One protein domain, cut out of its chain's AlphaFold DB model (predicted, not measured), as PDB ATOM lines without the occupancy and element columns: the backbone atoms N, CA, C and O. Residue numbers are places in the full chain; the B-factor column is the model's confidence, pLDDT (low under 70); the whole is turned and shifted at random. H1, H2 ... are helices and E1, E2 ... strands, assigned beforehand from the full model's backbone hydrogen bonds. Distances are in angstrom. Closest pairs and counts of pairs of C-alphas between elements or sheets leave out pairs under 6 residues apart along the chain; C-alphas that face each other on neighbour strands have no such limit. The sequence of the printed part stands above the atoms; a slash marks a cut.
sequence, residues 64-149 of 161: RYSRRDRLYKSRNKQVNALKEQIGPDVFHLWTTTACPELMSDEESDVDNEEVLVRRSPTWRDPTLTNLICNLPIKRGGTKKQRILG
ATOM      1  N   ARG A  64      40.285   0.520  -7.883       60.03
ATOM      2  CA  ARG A  64      41.027  -0.466  -8.709       60.03
ATOM      3  C   ARG A  64      40.902  -1.906  -8.199       60.03
ATOM      4  O   ARG A  64      40.963  -2.849  -8.987       60.03
ATOM      5  N   TYR A  65      40.750  -2.083  -6.889       66.56
ATOM      6  CA  TYR A  65      40.526  -3.385  -6.256       66.56
ATOM      7  C   TYR A  65      39.043  -3.697  -6.029       66.56
ATOM      8  O   TYR A  65      38.720  -4.759  -5.486       66.56
ATOM      9  N   SER A  66      38.130  -2.836  -6.478       78.25
ATOM     10  CA  SER A  66      36.708  -3.141  -6.438       78.25
ATOM     11  C   SER A  66      36.412  -4.288  -7.406       78.25
ATOM     12  O   SER A  66      36.984  -4.403  -8.496       78.25
ATOM     13  N   ARG A  67      35.511  -5.183  -6.996       79.06
ATOM     14  CA  ARG A  67      35.059  -6.310  -7.826       79.06
ATOM     15  C   ARG A  67      34.501  -5.816  -9.165       79.06
ATOM     16  O   ARG A  67      34.795  -6.407 -10.199       79.06
ATOM     17  N   ARG A  68      33.792  -4.688  -9.126       84.25
ATOM     18  CA  ARG A  68      33.177  -4.010 -10.270       84.25
ATOM     19  C   ARG A  68      34.204  -3.482 -11.273       84.25
ATOM     20  O   ARG A  68      34.102  -3.806 -12.451       84.25
ATOM     21  N   ASP A  69      35.245  -2.781 -10.822       85.12
ATOM     22  CA  ASP A  69      36.322  -2.298 -11.703       85.12
ATOM     23  C   ASP A  69      37.104  -3.448 -12.350       85.12
ATOM     24  O   ASP A  69      37.348  -3.443 -13.559       85.12
ATOM     25  N   ARG A  70      37.443  -4.494 -11.580       84.62
ATOM     26  CA  ARG A  70      38.088  -5.693 -12.145       84.62
ATOM     27  C   ARG A  70      37.219  -6.354 -13.212       84.62
ATOM     28  O   ARG A  70      37.730  -6.789 -14.247       84.62
ATOM     29  N   LEU A  71      35.915  -6.432 -12.962       85.50
ATOM     30  CA  LEU A  71      34.962  -7.015 -13.892       85.50
ATOM     31  C   LEU A  71      34.810  -6.158 -15.158       85.50
ATOM     32  O   LEU A  71      34.868  -6.708 -16.261       85.50
ATOM     33  N   TYR A  72      34.723  -4.833 -15.014       89.38
ATOM     34  CA  TYR A  72      34.729  -3.887 -16.130       89.38
ATOM     35  C   TYR A  72      35.985  -4.055 -16.985       89.38
ATOM     36  O   TYR A  72      35.875  -4.313 -18.178       89.38
ATOM     37  N   LYS A  73      37.182  -4.024 -16.387       88.88
ATOM     38  CA  LYS A  73      38.456  -4.203 -17.109       88.88
ATOM     39  C   LYS A  73      38.532  -5.535 -17.851       88.88
ATOM     40  O   LYS A  73      38.993  -5.582 -18.992       88.88
ATOM     41  N   SER A  74      38.064  -6.613 -17.222       86.81
ATOM     42  CA  SER A  74      38.003  -7.943 -17.838       86.81
ATOM     43  C   SER A  74      37.112  -7.960 -19.083       86.81
ATOM     44  O   SER A  74      37.500  -8.520 -20.111       86.81
ATOM     45  N   ARG A  75      35.939  -7.323 -19.014       88.38
ATOM     46  CA  ARG A  75      34.997  -7.217 -20.137       88.38
ATOM     47  C   ARG A  75      35.478  -6.244 -21.204       88.38
ATOM     48  O   ARG A  75      35.429  -6.582 -22.376       88.38
ATOM     49  N   ASN A  76      36.050  -5.111 -20.809       91.75
ATOM     50  CA  ASN A  76      36.633  -4.133 -21.720       91.75
ATOM     51  C   ASN A  76      37.735  -4.772 -22.572       91.75
ATOM     52  O   ASN A  76      37.793  -4.584 -23.782       91.75
ATOM     53  N   LYS A  77      38.574  -5.616 -21.960       89.44
ATOM     54  CA  LYS A  77      39.565  -6.408 -22.694       89.44
ATOM     55  C   LYS A  77      38.922  -7.374 -23.699       89.44
ATOM     56  O   LYS A  77      39.472  -7.546 -24.780       89.44
ATOM     57  N   GLN A  78      37.796  -8.003 -23.357       87.69
ATOM     58  CA  GLN A  78      37.069  -8.897 -24.271       87.69
ATOM     59  C   GLN A  78      36.468  -8.121 -25.441       87.69
ATOM     60  O   GLN A  78      36.709  -8.485 -26.582       87.69
ATOM     61  N   VAL A  79      35.758  -7.027 -25.166       90.25
ATOM     62  CA  VAL A  79      35.155  -6.165 -26.192       90.25
ATOM     63  C   VAL A  79      36.213  -5.642 -27.160       90.25
ATOM     64  O   VAL A  79      36.051  -5.780 -28.366       90.25
ATOM     65  N   ASN A  80      37.339  -5.136 -26.648       89.44
ATOM     66  CA  ASN A  80      38.436  -4.662 -27.493       89.44
ATOM     67  C   ASN A  80      39.051  -5.780 -28.346       89.44
ATOM     68  O   ASN A  80      39.365  -5.550 -29.508       89.44
ATOM     69  N   ALA A  81      39.189  -6.994 -27.802       87.00
ATOM     70  CA  ALA A  81      39.687  -8.145 -28.557       87.00
ATOM     71  C   ALA A  81      38.714  -8.627 -29.647       87.00
ATOM     72  O   ALA A  81      39.124  -9.343 -30.554       87.00
ATOM     73  N   LEU A  82      37.436  -8.256 -29.554       86.44
ATOM     74  CA  LEU A  82      36.377  -8.671 -30.473       86.44
ATOM     75  C   LEU A  82      35.851  -7.512 -31.316       86.44
ATOM     76  O   LEU A  82      34.807  -7.664 -31.943       86.44
ATOM     77  N   LYS A  83      36.536  -6.362 -31.328       86.62
ATOM     78  CA  LYS A  83      36.076  -5.129 -31.981       86.62
ATOM     79  C   LYS A  83      35.618  -5.357 -33.427       86.62
ATOM     80  O   LYS A  83      34.610  -4.800 -33.839       86.62
ATOM     81  N   GLU A  84      36.328  -6.202 -34.166       84.94
ATOM     82  CA  GLU A  84      36.021  -6.539 -35.563       84.94
ATOM     83  C   GLU A  84      34.832  -7.511 -35.715       84.94
ATOM     84  O   GLU A  84      34.239  -7.587 -36.783       84.94
ATOM     85  N   GLN A  85      34.461  -8.240 -34.656       85.50
ATOM     86  CA  GLN A  85      33.430  -9.291 -34.674       85.50
ATOM     87  C   GLN A  85      32.074  -8.825 -34.134       85.50
ATOM     88  O   GLN A  85      31.040  -9.287 -34.601       85.50
ATOM     89  N   ILE A  86      32.060  -7.942 -33.130       81.81
ATOM     90  CA  ILE A  86      30.821  -7.523 -32.446       81.81
ATOM     91  C   ILE A  86      30.058  -6.414 -33.181       81.81
ATOM     92  O   ILE A  86      28.945  -6.088 -32.787       81.81
ATOM     93  N   GLY A  87      30.621  -5.865 -34.257       84.75
ATOM     94  CA  GLY A  87      30.017  -4.788 -35.038       84.75
ATOM     95  C   GLY A  87      30.202  -3.393 -34.411       84.75
ATOM     96  O   GLY A  87      30.416  -3.261 -33.200       84.75
ATOM     97  N   PRO A  88      30.141  -2.329 -35.233       88.25
ATOM     98  CA  PRO A  88      30.438  -0.964 -34.805       88.25
ATOM     99  C   PRO A  88      29.433  -0.420 -33.783       88.25
ATOM    100  O   PRO A  88      29.857   0.226 -32.830       88.25
ATOM    101  N   ASP A  89      28.142  -0.730 -33.915       89.00
ATOM    102  CA  ASP A  89      27.095  -0.222 -33.014       89.00
ATOM    103  C   ASP A  89      27.244  -0.774 -31.594       89.00
ATOM    104  O   ASP A  89      27.124  -0.056 -30.603       89.00
ATOM    105  N   VAL A  90      27.585  -2.057 -31.486       86.38
ATOM    106  CA  VAL A  90      27.813  -2.729 -30.204       86.38
ATOM    107  C   VAL A  90      29.087  -2.215 -29.540       86.38
ATOM    108  O   VAL A  90      29.118  -1.982 -28.328       86.38
ATOM    109  N   PHE A  91      30.144  -2.007 -30.328       89.88
ATOM    110  CA  PHE A  91      31.366  -1.385 -29.837       89.88
ATOM    111  C   PHE A  91      31.102   0.058 -29.377       89.88
ATOM    112  O   PHE A  91      31.557   0.449 -28.303       89.88
ATOM    113  N   HIS A  92      30.308   0.821 -30.134       92.44
ATOM    114  CA  HIS A  92      29.911   2.180 -29.784       92.44
ATOM    115  C   HIS A  92      29.126   2.219 -28.469       92.44
ATOM    116  O   HIS A  92      29.511   2.962 -27.561       92.44
ATOM    117  N   LEU A  93      28.116   1.356 -28.310       92.19
ATOM    118  CA  LEU A  93      27.356   1.194 -27.066       92.19
ATOM    119  C   LEU A  93      28.284   0.933 -25.872       92.19
ATOM    120  O   LEU A  93      28.169   1.589 -24.838       92.19
ATOM    121  N   TRP A  94      29.239   0.008 -26.015       93.31
ATOM    122  CA  TRP A  94      30.205  -0.268 -24.951       93.31
ATOM    123  C   TRP A  94      31.037   0.967 -24.602       93.31
ATOM    124  O   TRP A  94      31.118   1.339 -23.437       93.31
ATOM    125  N   THR A  95      31.640   1.615 -25.601       92.19
ATOM    126  CA  THR A  95      32.552   2.748 -25.372       92.19
ATOM    127  C   THR A  95      31.875   3.984 -24.786       92.19
ATOM    128  O   THR A  95      32.535   4.755 -24.096       92.19
ATOM    129  N   THR A  96      30.583   4.174 -25.048       92.00
ATOM    130  CA  THR A  96      29.824   5.347 -24.593       92.00
ATOM    131  C   THR A  96      29.109   5.120 -23.269       92.00
ATOM    132  O   THR A  96      28.924   6.067 -22.510       92.00
ATOM    133  N   THR A  97      28.710   3.878 -22.983       90.81
ATOM    134  CA  THR A  97      27.805   3.581 -21.866       90.81
ATOM    135  C   THR A  97      28.484   2.782 -20.757       90.81
ATOM    136  O   THR A  97      28.159   2.964 -19.589       90.81
ATOM    137  N   ALA A  98      29.422   1.880 -21.068       90.62
ATOM    138  CA  ALA A  98      29.956   0.959 -20.069       90.62
ATOM    139  C   ALA A  98      30.962   1.636 -19.122       90.62
ATOM    140  O   ALA A  98      31.986   2.168 -19.544       90.62
ATOM    141  N   CYS A  99      30.724   1.515 -17.817       89.94
ATOM    142  CA  CYS A  99      31.649   1.945 -16.768       89.94
ATOM    143  C   CYS A  99      31.634   0.969 -15.573       89.94
ATOM    144  O   CYS A  99      30.755   0.099 -15.497       89.94
ATOM    145  N   PRO A 100      32.596   1.066 -14.632       87.69
ATOM    146  CA  PRO A 100      32.622   0.233 -13.429       87.69
ATOM    147  C   PRO A 100      31.319   0.253 -12.623       87.69
ATOM    148  O   PRO A 100      30.909  -0.785 -12.112       87.69
ATOM    149  N   GLU A 101      30.638   1.392 -12.533       85.12
ATOM    150  CA  GLU A 101      29.389   1.555 -11.785       85.12
ATOM    151  C   GLU A 101      28.234   0.747 -12.396       85.12
ATOM    152  O   GLU A 101      27.305   0.369 -11.691       85.12
ATOM    153  N   LEU A 102      28.321   0.387 -13.681       88.06
ATOM    154  CA  LEU A 102      27.347  -0.483 -14.346       88.06
ATOM    155  C   LEU A 102      27.692  -1.976 -14.256       88.06
ATOM    156  O   LEU A 102      27.020  -2.823 -14.851       88.06
ATOM    157  N   MET A 103      28.746  -2.338 -13.526       87.38
ATOM    158  CA  MET A 103      29.066  -3.734 -13.244       87.38
ATOM    159  C   MET A 103      28.448  -4.125 -11.904       87.38
ATOM    160  O   MET A 103      28.630  -3.428 -10.909       87.38
ATOM    161  N   SER A 104      27.763  -5.264 -11.847       81.38
ATOM    162  CA  SER A 104      27.280  -5.798 -10.571       81.38
ATOM    163  C   SER A 104      28.289  -6.793 -10.001       81.38
ATOM    164  O   SER A 104      28.911  -7.581 -10.717       81.38
ATOM    165  N   ASP A 105      28.474  -6.732  -8.686       69.50
ATOM    166  CA  ASP A 105      29.267  -7.680  -7.908       69.50
ATOM    167  C   ASP A 105      28.753  -9.119  -8.071       69.50
ATOM    168  O   ASP A 105      29.575 -10.037  -8.171       69.50
ATOM    169  N   GLU A 106      27.437  -9.284  -8.250       71.75
ATOM    170  CA  GLU A 106      26.753 -10.576  -8.417       71.75
ATOM    171  C   GLU A 106      26.870 -11.171  -9.833       71.75
ATOM    172  O   GLU A 106      26.451 -12.294 -10.102       71.75
ATOM    173  N   GLU A 107      27.501 -10.469 -10.777       69.56
ATOM    174  CA  GLU A 107      27.751 -11.006 -12.125       69.56
ATOM    175  C   GLU A 107      28.985 -11.912 -12.207       69.56
ATOM    176  O   GLU A 107      29.329 -12.441 -13.273       69.56
ATOM    177  N   SER A 108      29.695 -12.044 -11.091       62.75
ATOM    178  CA  SER A 108      30.893 -12.869 -10.966       62.75
ATOM    179  C   SER A 108      30.800 -13.889  -9.835       62.75
ATOM    180  O   SER A 108      31.804 -14.539  -9.532       62.75
ATOM    181  N   ASP A 109      29.629 -14.016  -9.210       56.00
ATOM    182  CA  ASP A 109      29.420 -14.944  -8.106       56.00
ATOM    183  C   ASP A 109      29.392 -16.390  -8.613       56.00
ATOM    184  O   ASP A 109      28.918 -16.713  -9.704       56.00
ATOM    185  N   VAL A 110      30.040 -17.252  -7.836       54.91
ATOM    186  CA  VAL A 110      30.100 -18.691  -8.061       54.91
ATOM    187  C   VAL A 110      29.082 -19.271  -7.089       54.91
ATOM    188  O   VAL A 110      29.413 -19.462  -5.925       54.91
ATOM    189  N   ASP A 111      27.848 -19.490  -7.546       55.12
ATOM    190  CA  ASP A 111      26.805 -20.096  -6.702       55.12
ATOM    191  C   ASP A 111      27.124 -21.582  -6.419       55.12
ATOM    192  O   ASP A 111      26.740 -22.097  -5.374       55.12
ATOM    193  N   ASN A 112      27.853 -22.277  -7.310       56.69
ATOM    194  CA  ASN A 112      28.270 -23.672  -7.112       56.69
ATOM    195  C   ASN A 112      29.638 -23.975  -7.767       56.69
ATOM    196  O   ASN A 112      30.068 -23.287  -8.699       56.69
ATOM    197  N   GLU A 113      30.344 -25.017  -7.317       62.47
ATOM    198  CA  GLU A 113      31.665 -25.385  -7.848       62.47
ATOM    199  C   GLU A 113      31.636 -25.723  -9.349       62.47
ATOM    200  O   GLU A 113      32.631 -25.489 -10.038       62.47
ATOM    201  N   GLU A 114      30.481 -26.118  -9.885       67.31
ATOM    202  CA  GLU A 114      30.297 -26.524 -11.285       67.31
ATOM    203  C   GLU A 114      29.577 -25.481 -12.158       67.31
ATOM    204  O   GLU A 114      29.746 -25.466 -13.382       67.31
ATOM    205  N   VAL A 115      28.812 -24.569 -11.543       68.12
ATOM    206  CA  VAL A 115      27.926 -23.628 -12.246       68.12
ATOM    207  C   VAL A 115      28.182 -22.194 -11.787       68.12
ATOM    208  O   VAL A 115      28.124 -21.871 -10.603       68.12
ATOM    209  N   LEU A 116      28.438 -21.307 -12.747       67.62
ATOM    210  CA  LEU A 116      28.535 -19.870 -12.513       67.62
ATOM    211  C   LEU A 116      27.213 -19.202 -12.904       67.62
ATOM    212  O   LEU A 116      26.931 -19.001 -14.090       67.62
ATOM    213  N   VAL A 117      26.422 -18.841 -11.899       72.62
ATOM    214  CA  VAL A 117      25.171 -18.101 -12.077       72.62
ATOM    215  C   VAL A 117      25.497 -16.621 -12.230       72.62
ATOM    216  O   VAL A 117      26.099 -16.010 -11.355       72.62
ATOM    217  N   ARG A 118      25.106 -16.020 -13.355       75.69
ATOM    218  CA  ARG A 118      25.238 -14.571 -13.556       75.69
ATOM    219  C   ARG A 118      23.915 -13.896 -13.254       75.69
ATOM    220  O   ARG A 118      22.930 -14.198 -13.920       75.69
ATOM    221  N   ARG A 119      23.904 -12.957 -12.309       82.75
ATOM    222  CA  ARG A 119      22.721 -12.143 -12.002       82.75
ATOM    223  C   ARG A 119      22.943 -10.715 -12.476       82.75
ATOM    224  O   ARG A 119      23.724  -9.965 -11.894       82.75
ATOM    225  N   SER A 120      22.281 -10.350 -13.569       85.00
ATOM    226  CA  SER A 120      22.338  -8.983 -14.093       85.00
ATOM    227  C   SER A 120      21.555  -8.030 -13.184       85.00
ATOM    228  O   SER A 120      20.474  -8.398 -12.733       85.00
ATOM    229  N   PRO A 121      22.054  -6.819 -12.902       87.94
ATOM    230  CA  PRO A 121      21.321  -5.832 -12.113       87.94
ATOM    231  C   PRO A 121      20.069  -5.335 -12.843       87.94
ATOM    232  O   PRO A 121      20.115  -5.115 -14.051       87.94
ATOM    233  N   THR A 122      18.976  -5.112 -12.108       88.25
ATOM    234  CA  THR A 122      17.711  -4.583 -12.661       88.25
ATOM    235  C   THR A 122      17.793  -3.121 -13.091       88.25
ATOM    236  O   THR A 122      17.056  -2.697 -13.972       88.25
ATOM    237  N   TRP A 123      18.689  -2.348 -12.483       87.62
ATOM    238  CA  TRP A 123      18.848  -0.913 -12.731       87.62
ATOM    239  C   TRP A 123      19.746  -0.582 -13.930       87.62
ATOM    240  O   TRP A 123      19.885   0.587 -14.281       87.62
ATOM    241  N   ARG A 124      20.398  -1.576 -14.549       90.00
ATOM    242  CA  ARG A 124      21.247  -1.346 -15.723       90.00
ATOM    243  C   ARG A 124      20.420  -1.412 -16.995       90.00
ATOM    244  O   ARG A 124      19.589  -2.303 -17.143       90.00
ATOM    245  N   ASP A 125      20.756  -0.534 -17.936       89.12
ATOM    246  CA  ASP A 125      20.208  -0.544 -19.288       89.12
ATOM    247  C   ASP A 125      20.110  -1.980 -19.870       89.12
ATOM    248  O   ASP A 125      21.099  -2.737 -19.836       89.12
ATOM    249  N   PRO A 126      18.933  -2.390 -20.383       88.69
ATOM    250  CA  PRO A 126      18.730  -3.729 -20.930       88.69
ATOM    251  C   PRO A 126      19.648  -4.056 -22.111       88.69
ATOM    252  O   PRO A 126      20.091  -5.198 -22.239       88.69
ATOM    253  N   THR A 127      19.983  -3.069 -22.943       88.81
ATOM    254  CA  THR A 127      20.842  -3.238 -24.124       88.81
ATOM    255  C   THR A 127      22.273  -3.550 -23.703       88.81
ATOM    256  O   THR A 127      22.867  -4.528 -24.165       88.81
ATOM    257  N   LEU A 128      22.812  -2.791 -22.743       89.31
ATOM    258  CA  LEU A 128      24.126  -3.069 -22.159       89.31
ATOM    259  C   LEU A 128      24.142  -4.417 -21.423       89.31
ATOM    260  O   LEU A 128      25.123  -5.163 -21.494       89.31
ATOM    261  N   THR A 129      23.050  -4.759 -20.736       88.94
ATOM    262  CA  THR A 129      22.894  -6.068 -20.092       88.94
ATOM    263  C   THR A 129      22.956  -7.208 -21.104       88.94
ATOM    264  O   THR A 129      23.688  -8.177 -20.883       88.94
ATOM    265  N   ASN A 130      22.234  -7.085 -22.216       87.06
ATOM    266  CA  ASN A 130      22.217  -8.071 -23.289       87.06
ATOM    267  C   ASN A 130      23.619  -8.257 -23.892       87.06
ATOM    268  O   ASN A 130      24.119  -9.381 -23.951       87.06
ATOM    269  N   LEU A 131      24.303  -7.151 -24.208       87.38
ATOM    270  CA  LEU A 131      25.688  -7.162 -24.678       87.38
ATOM    271  C   LEU A 131      26.603  -7.947 -23.726       87.38
ATOM    272  O   LEU A 131      27.293  -8.878 -24.137       87.38
ATOM    273  N   ILE A 132      26.586  -7.612 -22.435       87.12
ATOM    274  CA  ILE A 132      27.443  -8.241 -21.422       87.12
ATOM    275  C   ILE A 132      27.180  -9.746 -21.282       87.12
ATOM    276  O   ILE A 132      28.120 -10.518 -21.043       87.12
ATOM    277  N   CYS A 133      25.919 -10.165 -21.404       81.12
ATOM    278  CA  CYS A 133      25.538 -11.574 -21.343       81.12
ATOM    279  C   CYS A 133      26.058 -12.361 -22.553       81.12
ATOM    280  O   CYS A 133      26.433 -13.520 -22.388       81.12
ATOM    281  N   ASN A 134      26.159 -11.710 -23.714       80.81
ATOM    282  CA  ASN A 134      26.571 -12.321 -24.978       80.81
ATOM    283  C   ASN A 134      28.083 -12.258 -25.258       80.81
ATOM    284  O   ASN A 134      28.547 -12.836 -26.239       80.81
ATOM    285  N   LEU A 135      28.884 -11.613 -24.397       80.38
ATOM    286  CA  LEU A 135      30.343 -11.622 -24.547       80.38
ATOM    287  C   LEU A 135      30.911 -13.052 -24.431       80.38
ATOM    288  O   LEU A 135      30.612 -13.763 -23.460       80.38
ATOM    289  N   PRO A 136      31.781 -13.480 -25.366       71.75
ATOM    290  CA  PRO A 136      32.313 -14.832 -25.383       71.75
ATOM    291  C   PRO A 136      33.246 -15.081 -24.198       71.75
ATOM    292  O   PRO A 136      33.994 -14.220 -23.728       71.75
ATOM    293  N   ILE A 137      33.222 -16.315 -23.708       64.38
ATOM    294  CA  ILE A 137      34.004 -16.723 -22.544       64.38
ATOM    295  C   ILE A 137      35.473 -16.874 -22.947       64.38
ATOM    296  O   ILE A 137      35.798 -17.583 -23.902       64.38
ATOM    297  N   LYS A 138      36.376 -16.250 -22.181       57.09
ATOM    298  CA  LYS A 138      37.827 -16.423 -22.332       57.09
ATOM    299  C   LYS A 138      38.172 -17.921 -22.255       57.09
ATOM    300  O   LYS A 138      37.915 -18.560 -21.237       57.09
ATOM    301  N   ARG A 139      38.727 -18.483 -23.332       52.12
ATOM    302  CA  ARG A 139      39.174 -19.887 -23.391       52.12
ATOM    303  C   ARG A 139      40.404 -20.056 -22.481       52.12
ATOM    304  O   ARG A 139      41.320 -19.246 -22.581       52.12
ATOM    305  N   GLY A 140      40.414 -21.057 -21.590       52.44
ATOM    306  CA  GLY A 140      41.607 -21.385 -20.783       52.44
ATOM    307  C   GLY A 140      41.403 -21.903 -19.351       52.44
ATOM    308  O   GLY A 140      42.386 -22.044 -18.637       52.44
ATOM    309  N   GLY A 141      40.178 -22.186 -18.905       54.31
ATOM    310  CA  GLY A 141      39.922 -22.843 -17.615       54.31
ATOM    311  C   GLY A 141      38.708 -23.762 -17.703       54.31
ATOM    312  O   GLY A 141      37.920 -23.626 -18.645       54.31
ATOM    313  N   THR A 142      38.575 -24.695 -16.755       53.19
ATOM    314  CA  THR A 142      37.450 -25.637 -16.642       53.19
ATOM    315  C   THR A 142      36.142 -24.888 -16.882       53.19
ATOM    316  O   THR A 142      35.844 -23.912 -16.188       53.19
ATOM    317  N   LYS A 143      35.403 -25.272 -17.932       56.44
ATOM    318  CA  LYS A 143      34.173 -24.591 -18.352       56.44
ATOM    319  C   LYS A 143      33.083 -24.859 -17.316       56.44
ATOM    320  O   LYS A 143      32.249 -25.729 -17.527       56.44
ATOM    321  N   LYS A 144      33.074 -24.115 -16.207       63.03
ATOM    322  CA  LYS A 144      31.887 -24.056 -15.350       63.03
ATOM    323  C   LYS A 144      30.715 -23.617 -16.221       63.03
ATOM    324  O   LYS A 144      30.837 -22.625 -16.954       63.03
ATOM    325  N   GLN A 145      29.618 -24.366 -16.179       65.94
ATOM    326  CA  GLN A 145      28.424 -24.035 -16.943       65.94
ATOM    327  C   GLN A 145      27.922 -22.669 -16.474       65.94
ATOM    328  O   GLN A 145      27.870 -22.397 -15.278       65.94
ATOM    329  N   ARG A 146      27.610 -21.768 -17.407       65.94
ATOM    330  CA  ARG A 146      27.059 -20.453 -17.070       65.94
ATOM    331  C   ARG A 146      25.570 -20.456 -17.315       65.94
ATOM    332  O   ARG A 146      25.151 -20.722 -18.437       65.94
ATOM    333  N   ILE A 147      24.805 -20.116 -16.290       74.75
ATOM    334  CA  ILE A 147      23.368 -19.888 -16.413       74.75
ATOM    335  C   ILE A 147      23.058 -18.447 -16.027       74.75
ATOM    336  O   ILE A 147      23.686 -17.877 -15.130       74.75
ATOM    337  N   LEU A 148      22.123 -17.835 -16.748       75.25
ATOM    338  CA  LEU A 148      21.583 -16.542 -16.361       75.25
ATOM    339  C   LEU A 148      20.621 -16.787 -15.196       75.25
ATOM    340  O   LEU A 148      19.623 -17.486 -15.352       75.25
ATOM    341  N   GLY A 149      20.972 -16.279 -14.018       76.88
ATOM    342  CA  GLY A 149      20.103 -16.310 -12.848       76.88
ATOM    343  C   GLY A 149      19.055 -15.205 -12.908       76.88
ATOM    344  O   GLY A 149      19.054 -14.375 -13.820       76.88
TER     345      GLY A 149
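What this domain is: This is residues 64 to 149 of the 161 residues of an uncharacterized protein of Clytia hemisphaerica (UniProt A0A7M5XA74). Three helices, H1, H2 and H4, have their centres in a loose triangle, with H1 and H2 running opposite ways and H4 lying crosswise to both. A small ribbon of two parallel strands, E1 and E2, lies at the far end from H2, and the short helix H3 lies between the start of H1 and E1. The printed part has 86 residues, with four named helices and two named strands in the order H1, H2, H3, E1, H4, E2. The class is mostly helix, and the one sheet has the order E1, E2, all parallel. The whole is compact, with a radius of gyration of the C-alphas of 12.8 A and spans of 36 by 28 by 25 A.

How they stand to each other: Start with H1, residues 67 to 81, and go on to H2, residues 88 to 97: they are close but not clearly touching, the closest C-alphas being those of Val 79 and Phe 91 at 7.1 A, with a shallow tilt of 23 degrees, opposite ways. Next comes H3, residues 105 to 108, which only just touches residues 67 to 71 of H1, with 3 pairs of C-alphas within 8 A, the closest being those of Arg 68 and Asp 105 at 5.9 A. Look then at E1, residues 115 to 118, where the C-alphas of Glu 107 and Arg 118, the closest of H3 and E1, are 4.6 A apart. H4, residues 126 to 134, touches H2, the closest C-alphas being those of Trp 94 and Leu 128 at 7.3 A, with a steep tilt of 64 degrees, opposite ways. E2, residues 145 to 148, is the parallel neighbour of E1 at 27 degrees; N 116 and O 145, at 2.8 A, and N 118 and O 147, at 2.9 A, are within hydrogen-bond range. E1, H4 and E2 make a strand-helix-strand unit, two parallel neighbour strands with a helix between, and its crossover is right-handed. In H1, H2 and H4 every O i to N i+4 pair is within hydrogen-bond range; H3 is too short for such a pair.

Where its parts are: Find C-alpha 67 at (35.059, -6.310, -7.826); from there H1 runs 21.3 A to C-alpha 81. H2 is 14.0 A long, H3 6.2 A, E1 9.5 A and H4 12.3 A. E2 runs 10.2 A and ends at C-alpha 148, at (21.583, -16.542, -16.361).

The domain as a whole: The C-alphas of Pro 88 and Glu 113 are the two farthest apart, at 36.4 A. The printed part has no cut, and none of its links is long. The mean pLDDT of the printed part is 79.1, and residues 64 to 65, 105, 107 to 116 and 137 to 146 are under 70.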